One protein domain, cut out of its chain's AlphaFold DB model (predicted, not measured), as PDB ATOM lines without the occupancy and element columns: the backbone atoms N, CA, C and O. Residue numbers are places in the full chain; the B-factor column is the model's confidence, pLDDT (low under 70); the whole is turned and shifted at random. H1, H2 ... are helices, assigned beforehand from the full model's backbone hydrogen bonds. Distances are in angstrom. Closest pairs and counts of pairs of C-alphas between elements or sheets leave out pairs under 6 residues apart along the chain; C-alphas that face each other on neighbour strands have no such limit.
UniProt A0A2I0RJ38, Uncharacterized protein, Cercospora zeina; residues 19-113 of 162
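Overview. This is residues 19 to 113 of the 162 residues of an uncharacterized protein of Cercospora zeina (UniProt A0A2I0RJ38). Two helices, H2 and H3, make a slanted hairpin, and a longer helix, H4, crosses H2 near the middle of both; the last residues of H4, 105 to 113, stick out as an arm. The short H1 sits where H2 and H4 begin. The printed part has 95 residues with four named helices, in the order H1, H2, H3, H4, and no named strand: all helix. It is only just compact, close to loose, with a radius of gyration of the C-alphas of 14.5 A, and elongated, spanning 45 by 28 by 21 A.

Along the chain. H1, residues 19 to 24, begins at C-alpha 19 (28.268, 23.747, -22.021) and is 8.6 A long. H2, residues 29 to 49, is 30.6 A long. H3, residues 62 to 78, is 24.4 A long. H4, residues 86 to 113, is 41.1 A long and ends at C-alpha 113 (19.701, -13.145, -12.550).

Arrangement. H1 is close to H2 but not clearly touching, about perpendicular at 90 degrees; their closest C-alphas, Met 22 and Trp 32, are 6.8 A apart. H1 and H3 are apart. With residues 35 to 42 alone, H2 touches H3, its partner in a helical hairpin, at a steep tilt of 43 degrees, opposite ways; the closest C-alphas are Leu 38 and Leu 72, 7.0 A. H2 touches H4 at a steep tilt of 56 degrees, the same way, with residues 39 to 43 alone meeting residues 92 to 97 of H4; the closest C-alphas are Leu 40 and Leu 96, 7.4 A. Every O i to N i+4 pair is within hydrogen-bond range in H1, H2 and H3, and 22 of 24 are in H4.

Size, cuts and confidence. The farthest C-alphas, Gly 80 and Ser 113, are 47.0 A apart. The printed part has no cut. The link from H2 to H3 is long, 12 residues. The pLDDT is under 70 at residues 51 to 54 and 105 to 113.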
ATOM      1  N   GLU A  19      28.417  22.297 -21.877       85.19
ATOM      2  CA  GLU A  19      28.268  23.747 -22.021       85.19
ATOM      3  C   GLU A  19      29.233  24.318 -23.073       85.19
ATOM      4  O   GLU A  19      28.792  24.983 -24.006       85.19
ATOM      5  N   ASP A  20      30.520  23.958 -22.993       84.00
ATOM      6  CA  ASP A  20      31.544  24.417 -23.942       84.00
ATOM      7  C   ASP A  20      31.245  23.932 -25.372       84.00
ATOM      8  O   ASP A  20      31.428  24.653 -26.349       84.00
ATOM      9  N   VAL A  21      30.768  22.689 -25.516       85.88
ATOM     10  CA  VAL A  21      30.436  22.112 -26.827       85.88
ATOM     11  C   VAL A  21      29.181  22.757 -27.418       85.88
ATOM     12  O   VAL A  21      29.114  22.956 -28.631       85.88
ATOM     13  N   MET A  22      28.198  23.083 -26.579       87.00
ATOM     14  CA  MET A  22      26.967  23.755 -26.990       87.00
ATOM     15  C   MET A  22      27.256  25.172 -27.493       87.00
ATOM     16  O   MET A  22      26.773  25.543 -28.563       87.00
ATOM     17  N   GLU A  23      28.112  25.911 -26.781       85.31
ATOM     18  CA  GLU A  23      28.588  27.235 -27.195       85.31
ATOM     19  C   GLU A  23      29.352  27.158 -28.524       85.31
ATOM     20  O   GLU A  23      29.044  27.885 -29.466       85.31
ATOM     21  N   MET A  24      30.279  26.202 -28.660       84.31
ATOM     22  CA  MET A  24      31.018  25.975 -29.909       84.31
ATOM     23  C   MET A  24      30.124  25.642 -31.107       84.31
ATOM     24  O   MET A  24      30.461  25.969 -32.244       84.31
ATOM     25  N   ALA A  25      29.025  24.932 -30.864       84.38
ATOM     26  CA  ALA A  25      28.091  24.505 -31.894       84.38
ATOM     27  C   ALA A  25      26.980  25.542 -32.156       84.38
ATOM     28  O   ALA A  25      26.143  25.323 -33.030       84.38
ATOM     29  N   ASN A  26      27.002  26.672 -31.438       87.06
ATOM     30  CA  ASN A  26      26.064  27.784 -31.562       87.06
ATOM     31  C   ASN A  26      24.590  27.365 -31.405       87.06
ATOM     32  O   ASN A  26      23.714  27.867 -32.109       87.06
ATOM     33  N   PHE A  27      24.327  26.416 -30.502       85.31
ATOM     34  CA  PHE A  27      22.973  25.971 -30.176       85.31
ATOM     35  C   PHE A  27      22.406  26.732 -28.981       85.31
ATOM     36  O   PHE A  27      23.108  27.014 -28.012       85.31
ATOM     37  N   ASP A  28      21.103  26.987 -29.031       88.81
ATOM     38  CA  ASP A  28      20.291  27.297 -27.863       88.81
ATOM     39  C   ASP A  28      19.887  26.005 -27.124       88.81
ATOM     40  O   ASP A  28      20.061  24.891 -27.627       88.81
ATOM     41  N   ASP A  29      19.310  26.124 -25.924       88.00
ATOM     42  CA  ASP A  29      18.945  24.957 -25.106       88.00
ATOM     43  C   ASP A  29      17.976  23.995 -25.821       88.00
ATOM     44  O   ASP A  29      18.045  22.771 -25.652       88.00
ATOM     45  N   LEU A  30      17.044  24.539 -26.612       90.12
ATOM     46  CA  LEU A  30      16.055  23.761 -27.360       90.12
ATOM     47  C   LEU A  30      16.691  23.055 -28.555       90.12
ATOM     48  O   LEU A  30      16.506  21.844 -28.713       90.12
ATOM     49  N   GLY A  31      17.484  23.769 -29.352       89.00
ATOM     50  CA  GLY A  31      18.224  23.190 -30.461       89.00
ATOM     51  C   GLY A  31      19.223  22.135 -29.992       89.00
ATOM     52  O   GLY A  31      19.332  21.073 -30.608       89.00
ATOM     53  N   TRP A  32      19.870  22.346 -28.844       91.19
ATOM     54  CA  TRP A  32      20.752  21.349 -28.244       91.19
ATOM     55  C   TRP A  32      19.990  20.079 -27.862       91.19
ATOM     56  O   TRP A  32      20.385  18.975 -28.241       91.19
ATOM     57  N   LYS A  33      18.840  20.200 -27.183       92.12
ATOM     58  CA  LYS A  33      17.970  19.045 -26.890       92.12
ATOM     59  C   LYS A  33      17.534  18.321 -28.157       92.12
ATOM     60  O   LYS A  33      17.428  17.092 -28.148       92.12
ATOM     61  N   ARG A  34      17.276  19.053 -29.239       92.06
ATOM     62  CA  ARG A  34      16.887  18.460 -30.515       92.06
ATOM     63  C   ARG A  34      18.042  17.702 -31.161       92.06
ATOM     64  O   ARG A  34      17.868  16.537 -31.509       92.06
ATOM     65  N   PHE A  35      19.241  18.279 -31.183       92.06
ATOM     66  CA  PHE A  35      20.474  17.596 -31.584       92.06
ATOM     67  C   PHE A  35      20.721  16.308 -30.776       92.06
ATOM     68  O   PHE A  35      21.026  15.251 -31.341       92.06
ATOM     69  N   LEU A  36      20.540  16.348 -29.451       91.75
ATOM     70  CA  LEU A  36      20.689  15.167 -28.595       91.75
ATOM     71  C   LEU A  36      19.687  14.059 -28.947       91.75
ATOM     72  O   LEU A  36      20.059  12.884 -28.890       91.75
ATOM     73  N   HIS A  37      18.453  14.421 -29.312       92.75
ATOM     74  CA  HIS A  37      17.430  13.477 -29.760       92.75
ATOM     75  C   HIS A  37      17.726  12.911 -31.149       92.75
ATOM     76  O   HIS A  37      17.668  11.698 -31.314       92.75
ATOM     77  N   LEU A  38      18.091  13.748 -32.120       91.75
ATOM     78  CA  LEU A  38      18.401  13.295 -33.479       91.75
ATOM     79  C   LEU A  38      19.595  12.332 -33.491       91.75
ATOM     80  O   LEU A  38      19.532  11.271 -34.104       91.75
ATOM     81  N   THR A  39      20.651  12.646 -32.734       91.94
ATOM     82  CA  THR A  39      21.805  11.741 -32.588       91.94
ATOM     83  C   THR A  39      21.431  10.424 -31.905       91.94
ATOM     84  O   THR A  39      21.946   9.370 -32.271       91.94
ATOM     85  N   LEU A  40      20.514  10.456 -30.933       89.69
ATOM     86  CA  LEU A  40      19.990   9.250 -30.288       89.69
ATOM     87  C   LEU A  40      19.222   8.364 -31.267       89.69
ATOM     88  O   LEU A  40      19.409   7.148 -31.263       89.69
ATOM     89  N   ASP A  41      18.352   8.977 -32.060       89.75
ATOM     90  CA  ASP A  41      17.504   8.302 -33.033       89.75
ATOM     91  C   ASP A  41      18.342   7.620 -34.118       89.75
ATOM     92  O   ASP A  41      18.181   6.430 -34.383       89.75
ATOM     93  N   GLN A  42      19.352   8.323 -34.627       89.31
ATOM     94  CA  GLN A  42      20.266   7.795 -35.634       89.31
ATOM     95  C   GLN A  42      21.070   6.586 -35.128       89.31
ATOM     96  O   GLN A  42      21.245   5.602 -35.844       89.31
ATOM     97  N   VAL A  43      21.524   6.613 -33.867       87.06
ATOM     98  CA  VAL A  43      22.185   5.448 -33.258       87.06
ATOM     99  C   VAL A  43      21.202   4.295 -33.069       87.06
ATOM    100  O   VAL A  43      21.565   3.154 -33.331       87.06
ATOM    101  N   LYS A  44      19.961   4.557 -32.644       85.00
ATOM    102  CA  LYS A  44      18.937   3.507 -32.518       85.00
ATOM    103  C   LYS A  44      18.634   2.843 -33.860       85.00
ATOM    104  O   LYS A  44      18.578   1.619 -33.908       85.00
ATOM    105  N   ALA A  45      18.499   3.628 -34.928       85.00
ATOM    106  CA  ALA A  45      18.315   3.110 -36.280       85.00
ATOM    107  C   ALA A  45      19.488   2.205 -36.690       85.00
ATOM    108  O   ALA A  45      19.274   1.084 -37.144       85.00
ATOM    109  N   GLN A  46      20.728   2.629 -36.415       83.44
ATOM    110  CA  GLN A  46      21.915   1.810 -36.676       83.44
ATOM    111  C   GLN A  46      21.921   0.500 -35.872       83.44
ATOM    112  O   GLN A  46      22.338  -0.536 -36.388       83.44
ATOM    113  N   VAL A  47      21.491   0.537 -34.607       79.06
ATOM    114  CA  VAL A  47      21.392  -0.661 -33.754       79.06
ATOM    115  C   VAL A  47      20.375  -1.643 -34.314       79.06
ATOM    116  O   VAL A  47      20.671  -2.834 -34.371       79.06
ATOM    117  N   ALA A  48      19.212  -1.148 -34.734       79.88
ATOM    118  CA  ALA A  48      18.167  -1.971 -35.328       79.88
ATOM    119  C   ALA A  48      18.634  -2.630 -36.637       79.88
ATOM    120  O   ALA A  48      18.376  -3.809 -36.842       79.88
ATOM    121  N   GLU A  49      19.377  -1.900 -37.475       80.50
ATOM    122  CA  GLU A  49      19.928  -2.407 -38.742       80.50
ATOM    123  C   GLU A  49      21.030  -3.467 -38.542       80.50
ATOM    124  O   GLU A  49      21.223  -4.331 -39.389       80.50
ATOM    125  N   SER A  50      21.761  -3.427 -37.423       73.44
ATOM    126  CA  SER A  50      22.950  -4.271 -37.207       73.44
ATOM    127  C   SER A  50      22.659  -5.616 -36.513       73.44
ATOM    128  O   SER A  50      23.596  -6.223 -35.996       73.44
ATOM    129  N   GLU A  51      21.385  -6.038 -36.442       61.97
ATOM    130  CA  GLU A  51      20.887  -7.340 -35.942       61.97
ATOM    131  C   GLU A  51      21.784  -8.029 -34.885       61.97
ATOM    132  O   GLU A  51      22.186  -9.174 -35.055       61.97
ATOM    133  N   GLN A  52      22.044  -7.350 -33.754       59.97
ATOM    134  CA  GLN A  52      22.659  -7.857 -32.499       59.97
ATOM    135  C   GLN A  52      24.133  -7.510 -32.217       59.97
ATOM    136  O   GLN A  52      24.536  -7.603 -31.055       59.97
ATOM    137  N   THR A  53      24.934  -7.018 -33.168       67.81
ATOM    138  CA  THR A  53      26.317  -6.590 -32.852       67.81
ATOM    139  C   THR A  53      26.600  -5.167 -33.293       67.81
ATOM    140  O   THR A  53      26.947  -4.907 -34.441       67.81
ATOM    141  N   LEU A  54      26.505  -4.231 -32.345       69.88
ATOM    142  CA  LEU A  54      26.934  -2.860 -32.581       69.88
ATOM    143  C   LEU A  54      28.470  -2.796 -32.558       69.88
ATOM    144  O   LEU A  54      29.057  -3.009 -31.488       69.88
ATOM    145  N   PRO A  55      29.150  -2.486 -33.679       75.06
ATOM    146  CA  PRO A  55      30.586  -2.247 -33.641       75.06
ATOM    147  C   PRO A  55      30.866  -1.051 -32.735       75.06
ATOM    148  O   PRO A  55      30.027  -0.164 -32.585       75.06
ATOM    149  N   SER A  56      32.043  -0.992 -32.116       81.75
ATOM    150  CA  SER A  56      32.439   0.207 -31.376       81.75
ATOM    151  C   SER A  56      32.530   1.406 -32.331       81.75
ATOM    152  O   SER A  56      32.887   1.253 -33.498       81.75
ATOM    153  N   TRP A  57      32.240   2.617 -31.844       85.56
ATOM    154  CA  TRP A  57      32.379   3.843 -32.641       85.56
ATOM    155  C   TRP A  57      33.711   3.946 -33.416       85.56
ATOM    156  O   TRP A  57      33.678   4.229 -34.618       85.56
ATOM    157  N   PRO A  58      34.894   3.673 -32.823       85.44
ATOM    158  CA  PRO A  58      36.145   3.684 -33.583       85.44
ATOM    159  C   PRO A  58      36.184   2.635 -34.703       85.44
ATOM    160  O   PRO A  58      36.721   2.946 -35.762       85.44
ATOM    161  N   ALA A  59      35.559   1.468 -34.525       85.88
ATOM    162  CA  ALA A  59      35.501   0.401 -35.527       85.88
ATOM    163  C   ALA A  59      34.515   0.674 -36.680       85.88
ATOM    164  O   ALA A  59      34.593   0.013 -37.713       85.88
ATOM    165  N   LEU A  60      33.605   1.643 -36.539       85.81
ATOM    166  CA  LEU A  60      32.674   1.998 -37.609       85.81
ATOM    167  C   LEU A  60      33.435   2.595 -38.821       85.81
ATOM    168  O   LEU A  60      34.275   3.489 -38.622       85.81
ATOM    169  N   PRO A  61      33.144   2.161 -40.068       89.19
ATOM    170  CA  PRO A  61      33.817   2.661 -41.266       89.19
ATOM    171  C   PRO A  61      33.731   4.182 -41.405       89.19
ATOM    172  O   PRO A  61      32.690   4.783 -41.137       89.19
ATOM    173  N   TYR A  62      34.811   4.809 -41.881       88.25
ATOM    174  CA  TYR A  62      34.864   6.265 -42.065       88.25
ATOM    175  C   TYR A  62      33.734   6.783 -42.965       88.25
ATOM    176  O   TYR A  62      33.054   7.734 -42.596       88.25
ATOM    177  N   LEU A  63      33.472   6.111 -44.092       90.62
ATOM    178  CA  LEU A  63      32.387   6.493 -45.004       90.62
ATOM    179  C   LEU A  63      31.022   6.483 -44.313       90.62
ATOM    180  O   LEU A  63      30.221   7.387 -44.529       90.62
ATOM    181  N   ARG A  64      30.778   5.518 -43.418       89.44
ATOM    182  CA  ARG A  64      29.534   5.482 -42.645       89.44
ATOM    183  C   ARG A  64      29.466   6.639 -41.651       89.44
ATOM    184  O   ARG A  64      28.418   7.260 -41.538       89.44
ATOM    185  N   LYS A  65      30.575   6.984 -40.987       90.88
ATOM    186  CA  LYS A  65      30.644   8.162 -40.099       90.88
ATOM    187  C   LYS A  65      30.320   9.458 -40.846       90.88
ATOM    188  O   LYS A  65      29.574  10.276 -40.319       90.88
ATOM    189  N   VAL A  66      30.856   9.627 -42.056       92.94
ATOM    190  CA  VAL A  66      30.584  10.795 -42.910       92.94
ATOM    191  C   VAL A  66      29.117  10.840 -43.326       92.94
ATOM    192  O   VAL A  66      28.485  11.876 -43.156       92.94
ATOM    193  N   ALA A  67      28.561   9.719 -43.794       92.50
ATOM    194  CA  ALA A  67      27.152   9.639 -44.174       92.50
ATOM    195  C   ALA A  67      26.227   9.992 -42.997       92.50
ATOM    196  O   ALA A  67      25.328  10.813 -43.142       92.50
ATOM    197  N   MET A  68      26.504   9.451 -41.805       92.12
ATOM    198  CA  MET A  68      25.728   9.775 -40.607       92.12
ATOM    199  C   MET A  68      25.832  11.262 -40.235       92.12
ATOM    200  O   MET A  68      24.841  11.879 -39.850       92.12
ATOM    201  N   HIS A  69      27.020  11.858 -40.358       94.12
ATOM    202  CA  HIS A  69      27.217  13.282 -40.081       94.12
ATOM    203  C   HIS A  69      26.464  14.179 -41.071       94.12
ATOM    204  O   HIS A  69      25.865  15.173 -40.660       94.12
ATOM    205  N   GLN A  70      26.469  13.820 -42.356       94.12
ATOM    206  CA  GLN A  70      25.734  14.533 -43.402       94.12
ATOM    207  C   GLN A  70      24.226  14.460 -43.165       94.12
ATOM    208  O   GLN A  70      23.592  15.505 -43.053       94.12
ATOM    209  N   GLU A  71      23.687  13.258 -42.968       93.56
ATOM    210  CA  GLU A  71      22.264  13.039 -42.695       93.56
ATOM    211  C   GLU A  71      21.794  13.818 -41.456       93.56
ATOM    212  O   GLU A  71      20.734  14.443 -41.457       93.56
ATOM    213  N   LEU A  72      22.600  13.836 -40.390       93.69
ATOM    214  CA  LEU A  72      22.289  14.614 -39.195       93.69
ATOM    215  C   LEU A  72      22.207  16.112 -39.507       93.69
ATOM    216  O   LEU A  72      21.275  16.782 -39.070       93.69
ATOM    217  N   ASN A  73      23.181  16.639 -40.246       93.44
ATOM    218  CA  ASN A  73      23.209  18.048 -40.617       93.44
ATOM    219  C   ASN A  73      22.056  18.427 -41.551       93.44
ATOM    220  O   ASN A  73      21.520  19.522 -41.417       93.44
ATOM    221  N   GLU A  74      21.650  17.542 -42.458       94.62
ATOM    222  CA  GLU A  74      20.469  17.738 -43.302       94.62
ATOM    223  C   GLU A  74      19.198  17.838 -42.458       94.62
ATOM    224  O   GLU A  74      18.435  18.789 -42.616       94.62
ATOM    225  N   ARG A  75      19.013  16.928 -41.492       93.56
ATOM    226  CA  ARG A  75      17.878  16.967 -40.555       93.56
ATOM    227  C   ARG A  75      17.884  18.231 -39.693       93.56
ATOM    228  O   ARG A  75      16.846  18.860 -39.528       93.56
ATOM    229  N   LEU A  76      19.046  18.636 -39.179       91.88
ATOM    230  CA  LEU A  76      19.181  19.880 -38.413       91.88
ATOM    231  C   LEU A  76      18.805  21.098 -39.261       91.88
ATOM    232  O   LEU A  76      18.034  21.942 -38.814       91.88
ATOM    233  N   GLN A  77      19.291  21.175 -40.501       93.62
ATOM    234  CA  GLN A  77      18.960  22.291 -41.385       93.62
ATOM    235  C   GLN A  77      17.489  22.313 -41.795       93.62
ATOM    236  O   GLN A  77      16.913  23.396 -41.867       93.62
ATOM    237  N   ALA A  78      16.872  21.149 -42.016       92.88
ATOM    238  CA  ALA A  78      15.439  21.049 -42.288       92.88
ATOM    239  C   ALA A  78      14.587  21.614 -41.134       92.88
ATOM    240  O   ALA A  78      13.498  22.132 -41.364       92.88
ATOM    241  N   GLU A  79      15.106  21.569 -39.906       91.69
ATOM    242  CA  GLU A  79      14.471  22.121 -38.706       91.69
ATOM    243  C   GLU A  79      14.914  23.561 -38.376       91.69
ATOM    244  O   GLU A  79      14.531  24.103 -37.342       91.69
ATOM    245  N   GLY A  80      15.715  24.200 -39.236       90.19
ATOM    246  CA  GLY A  80      16.213  25.564 -39.023       90.19
ATOM    247  C   GLY A  80      17.341  25.679 -37.991       90.19
ATOM    248  O   GLY A  80      17.635  26.778 -37.523       90.19
ATOM    249  N   LEU A  81      17.983  24.564 -37.636       91.62
ATOM    250  CA  LEU A  81      19.074  24.505 -36.665       91.62
ATOM    251  C   LEU A  81      20.455  24.652 -37.332       91.62
ATOM    252  O   LEU A  81      20.632  24.315 -38.510       91.62
ATOM    253  N   PRO A  82      21.467  25.145 -36.589       90.50
ATOM    254  CA  PRO A  82      22.818  25.283 -37.113       90.50
ATOM    255  C   PRO A  82      23.445  23.920 -37.431       90.50
ATOM    256  O   PRO A  82      23.181  22.903 -36.786       90.50
ATOM    257  N   LYS A  83      24.324  23.918 -38.438       91.44
ATOM    258  CA  LYS A  83      25.144  22.752 -38.773       91.44
ATOM    259  C   LYS A  83      26.160  22.487 -37.673       91.44
ATOM    260  O   LYS A  83      26.782  23.401 -37.138       91.44
ATOM    261  N   VAL A  84      26.377  21.210 -37.408       91.31
ATOM    262  CA  VAL A  84      27.318  20.722 -36.410       91.31
ATOM    263  C   VAL A  84      28.642  20.381 -37.079       91.31
ATOM    264  O   VAL A  84      28.677  19.685 -38.100       91.31
ATOM    265  N   ASP A  85      29.749  20.818 -36.478       91.06
ATOM    266  CA  ASP A  85      31.091  20.438 -36.916       91.06
ATOM    267  C   ASP A  85      31.378  18.948 -36.658       91.06
ATOM    268  O   ASP A  85      30.893  18.341 -35.697       91.06
ATOM    269  N   SER A  86      32.234  18.358 -37.492       87.62
ATOM    270  CA  SER A  86      32.680  16.967 -37.362       87.62
ATOM    271  C   SER A  86      33.221  16.616 -35.965       87.62
ATOM    272  O   SER A  86      33.000  15.502 -35.486       87.62
ATOM    273  N   LYS A  87      33.880  17.557 -35.269       89.19
ATOM    274  CA  LYS A  87      34.430  17.349 -33.918       89.19
ATOM    275  C   LYS A  87      33.334  17.195 -32.862       89.19
ATOM    276  O   LYS A  87      33.407  16.290 -32.032       89.19
ATOM    277  N   VAL A  88      32.311  18.049 -32.913       88.94
ATOM    278  CA  VAL A  88      31.150  18.010 -32.005       88.94
ATOM    279  C   VAL A  88      30.364  16.720 -32.225       88.94
ATOM    280  O   VAL A  88      30.006  16.027 -31.269       88.94
ATOM    281  N   PHE A  89      30.166  16.354 -33.494       91.19
ATOM    282  CA  PHE A  89      29.543  15.092 -33.871       91.19
ATOM    283  C   PHE A  89      30.326  13.888 -33.332       91.19
ATOM    284  O   PHE A  89      29.749  13.029 -32.665       91.19
ATOM    285  N   HIS A  90      31.646  13.846 -33.544       89.44
ATOM    286  CA  HIS A  90      32.489  12.751 -33.068       89.44
ATOM    287  C   HIS A  90      32.432  12.601 -31.546       89.44
ATOM    288  O   HIS A  90      32.214  11.501 -31.044       89.44
ATOM    289  N   TRP A  91      32.577  13.709 -30.815       89.69
ATOM    290  CA  TRP A  91      32.484  13.734 -29.355       89.69
ATOM    291  C   TRP A  91      31.149  13.186 -28.850       89.69
ATOM    292  O   TRP A  91      31.106  12.377 -27.916       89.69
ATOM    293  N   ARG A  92      30.048  13.601 -29.487       91.44
ATOM    294  CA  ARG A  92      28.706  13.153 -29.117       91.44
ATOM    295  C   ARG A  92      28.547  11.659 -29.366       91.44
ATOM    296  O   ARG A  92      28.068  10.947 -28.481       91.44
ATOM    297  N   MET A  93      28.964  11.195 -30.540       89.00
ATOM    298  CA  MET A  93      28.854   9.794 -30.922       89.00
ATOM    299  C   MET A  93      29.698   8.900 -30.021       89.00
ATOM    300  O   MET A  93      29.186   7.901 -29.533       89.00
ATOM    301  N   GLU A  94      30.927   9.286 -29.682       87.25
ATOM    302  CA  GLU A  94      31.788   8.504 -28.790       87.25
ATOM    303  C   GLU A  94      31.148   8.274 -27.408       87.25
ATOM    304  O   GLU A  94      31.137   7.147 -26.898       87.25
ATOM    305  N   LYS A  95      30.536   9.314 -26.819       86.44
ATOM    306  CA  LYS A  95      29.808   9.209 -25.542       86.44
ATOM    307  C   LYS A  95      28.555   8.346 -25.661       86.44
ATOM    308  O   LYS A  95      28.323   7.474 -24.822       86.44
ATOM    309  N   LEU A  96      27.747   8.593 -26.689       87.50
ATOM    310  CA  LEU A  96      26.464   7.923 -26.874       87.50
ATOM    311  C   LEU A  96      26.643   6.427 -27.170       87.50
ATOM    312  O   LEU A  96      26.005   5.593 -26.528       87.50
ATOM    313  N   TRP A  97      27.555   6.083 -28.079       85.50
ATOM    314  CA  TRP A  97      27.858   4.699 -28.444       85.50
ATOM    315  C   TRP A  97      28.388   3.910 -27.250       85.50
ATOM    316  O   TRP A  97      27.944   2.794 -26.988       85.50
ATOM    317  N   SER A  98      29.295   4.516 -26.478       81.19
ATOM    318  CA  SER A  98      29.839   3.902 -25.264       81.19
ATOM    319  C   SER A  98      28.754   3.634 -24.217       81.19
ATOM    320  O   SER A  98      28.783   2.587 -23.569       81.19
ATOM    321  N   SER A  99      27.776   4.541 -24.070       81.44
ATOM    322  CA  SER A  99      26.617   4.323 -23.188       81.44
ATOM    323  C   SER A  99      25.775   3.143 -23.661       81.44
ATOM    324  O   SER A  99      25.486   2.247 -22.874       81.44
ATOM    325  N   ARG A 100      25.452   3.075 -24.960       80.06
ATOM    326  CA  ARG A 100      24.617   2.000 -25.520       80.06
ATOM    327  C   ARG A 100      25.269   0.628 -25.443       80.06
ATOM    328  O   ARG A 100      24.620  -0.328 -25.037       80.06
ATOM    329  N   VAL A 101      26.561   0.531 -25.750       73.00
ATOM    330  CA  VAL A 101      27.311  -0.726 -25.595       73.00
ATOM    331  C   VAL A 101      27.327  -1.169 -24.127       73.00
ATOM    332  O   VAL A 101      27.214  -2.360 -23.841       73.00
ATOM    333  N   ARG A 102      27.445  -0.231 -23.178       74.69
ATOM    334  CA  ARG A 102      27.386  -0.541 -21.742       74.69
ATOM    335  C   ARG A 102      25.993  -1.008 -21.311       74.69
ATOM    336  O   ARG A 102      25.898  -1.960 -20.543       74.69
ATOM    337  N   GLU A 103      24.939  -0.354 -21.786       74.62
ATOM    338  CA  GLU A 103      23.546  -0.723 -21.508       74.62
ATOM    339  C   GLU A 103      23.203  -2.106 -22.067       74.62
ATOM    340  O   GLU A 103      22.682  -2.935 -21.327       74.62
ATOM    341  N   ALA A 104      23.582  -2.397 -23.317       70.50
ATOM    342  CA  ALA A 104      23.373  -3.706 -23.935       70.50
ATOM    343  C   ALA A 104      24.044  -4.834 -23.129       70.50
ATOM    344  O   ALA A 104      23.418  -5.847 -22.826       70.50
ATOM    345  N   LYS A 105      25.290  -4.620 -22.682       66.88
ATOM    346  CA  LYS A 105      26.004  -5.574 -21.817       66.88
ATOM    347  C   LYS A 105      25.322  -5.769 -20.457       66.88
ATOM    348  O   LYS A 105      25.299  -6.884 -19.941       66.88
ATOM    349  N   ARG A 106      24.768  -4.703 -19.864       67.56
ATOM    350  CA  ARG A 106      24.047  -4.784 -18.580       67.56
ATOM    351  C   ARG A 106      22.705  -5.505 -18.705       67.56
ATOM    352  O   ARG A 106      22.403  -6.307 -17.829       67.56
ATOM    353  N   GLY A 107      21.957  -5.274 -19.786       60.66
ATOM    354  CA  GLY A 107      20.700  -5.979 -20.068       60.66
ATOM    355  C   GLY A 107      20.892  -7.495 -20.148       60.66
ATOM    356  O   GLY A 107      20.209  -8.229 -19.443       60.66
ATOM    357  N   MET A 108      21.927  -7.953 -20.866       55.28
ATOM    358  CA  MET A 108      22.282  -9.382 -20.950       55.28
ATOM    359  C   MET A 108      22.663 -10.008 -19.597       55.28
ATOM    360  O   MET A 108      22.545 -11.215 -19.424       55.28
ATOM    361  N   THR A 109      23.128  -9.208 -18.629       52.16
ATOM    362  CA  THR A 109      23.499  -9.715 -17.295       52.16
ATOM    363  C   THR A 109      22.292  -9.771 -16.349       52.16
ATOM    364  O   THR A 109      22.259 -10.608 -15.455       52.16
ATOM    365  N   GLN A 110      21.287  -8.904 -16.529       46.34
ATOM    366  CA  GLN A 110      20.099  -8.866 -15.667       46.34
ATOM    367  C   GLN A 110      19.090  -9.980 -15.972       46.34
ATOM    368  O   GLN A 110      18.469 -10.486 -15.040       46.34
ATOM    369  N   GLU A 111      18.965 -10.411 -17.229       40.88
ATOM    370  CA  GLU A 111      18.094 -11.545 -17.582       40.88
ATOM    371  C   GLU A 111      18.612 -12.879 -17.021       40.88
ATOM    372  O   GLU A 111      17.819 -13.741 -16.657       40.88
ATOM    373  N   ALA A 112      19.930 -13.021 -16.833       49.09
ATOM    374  CA  ALA A 112      20.518 -14.203 -16.201       49.09
ATOM    375  C   ALA A 112      20.257 -14.287 -14.682       49.09
ATOM    376  O   ALA A 112      20.288 -15.379 -14.125       49.09
ATOM    377  N   SER A 113      19.972 -13.169 -14.001       45.47
ATOM    378  CA  SER A 113      19.701 -13.145 -12.550       45.47
ATOM    379  C   SER A 113      18.212 -13.102 -12.188       45.47
ATOM    380  O   SER A 113      17.870 -13.260 -11.018       45.47
TER     381      SER A 113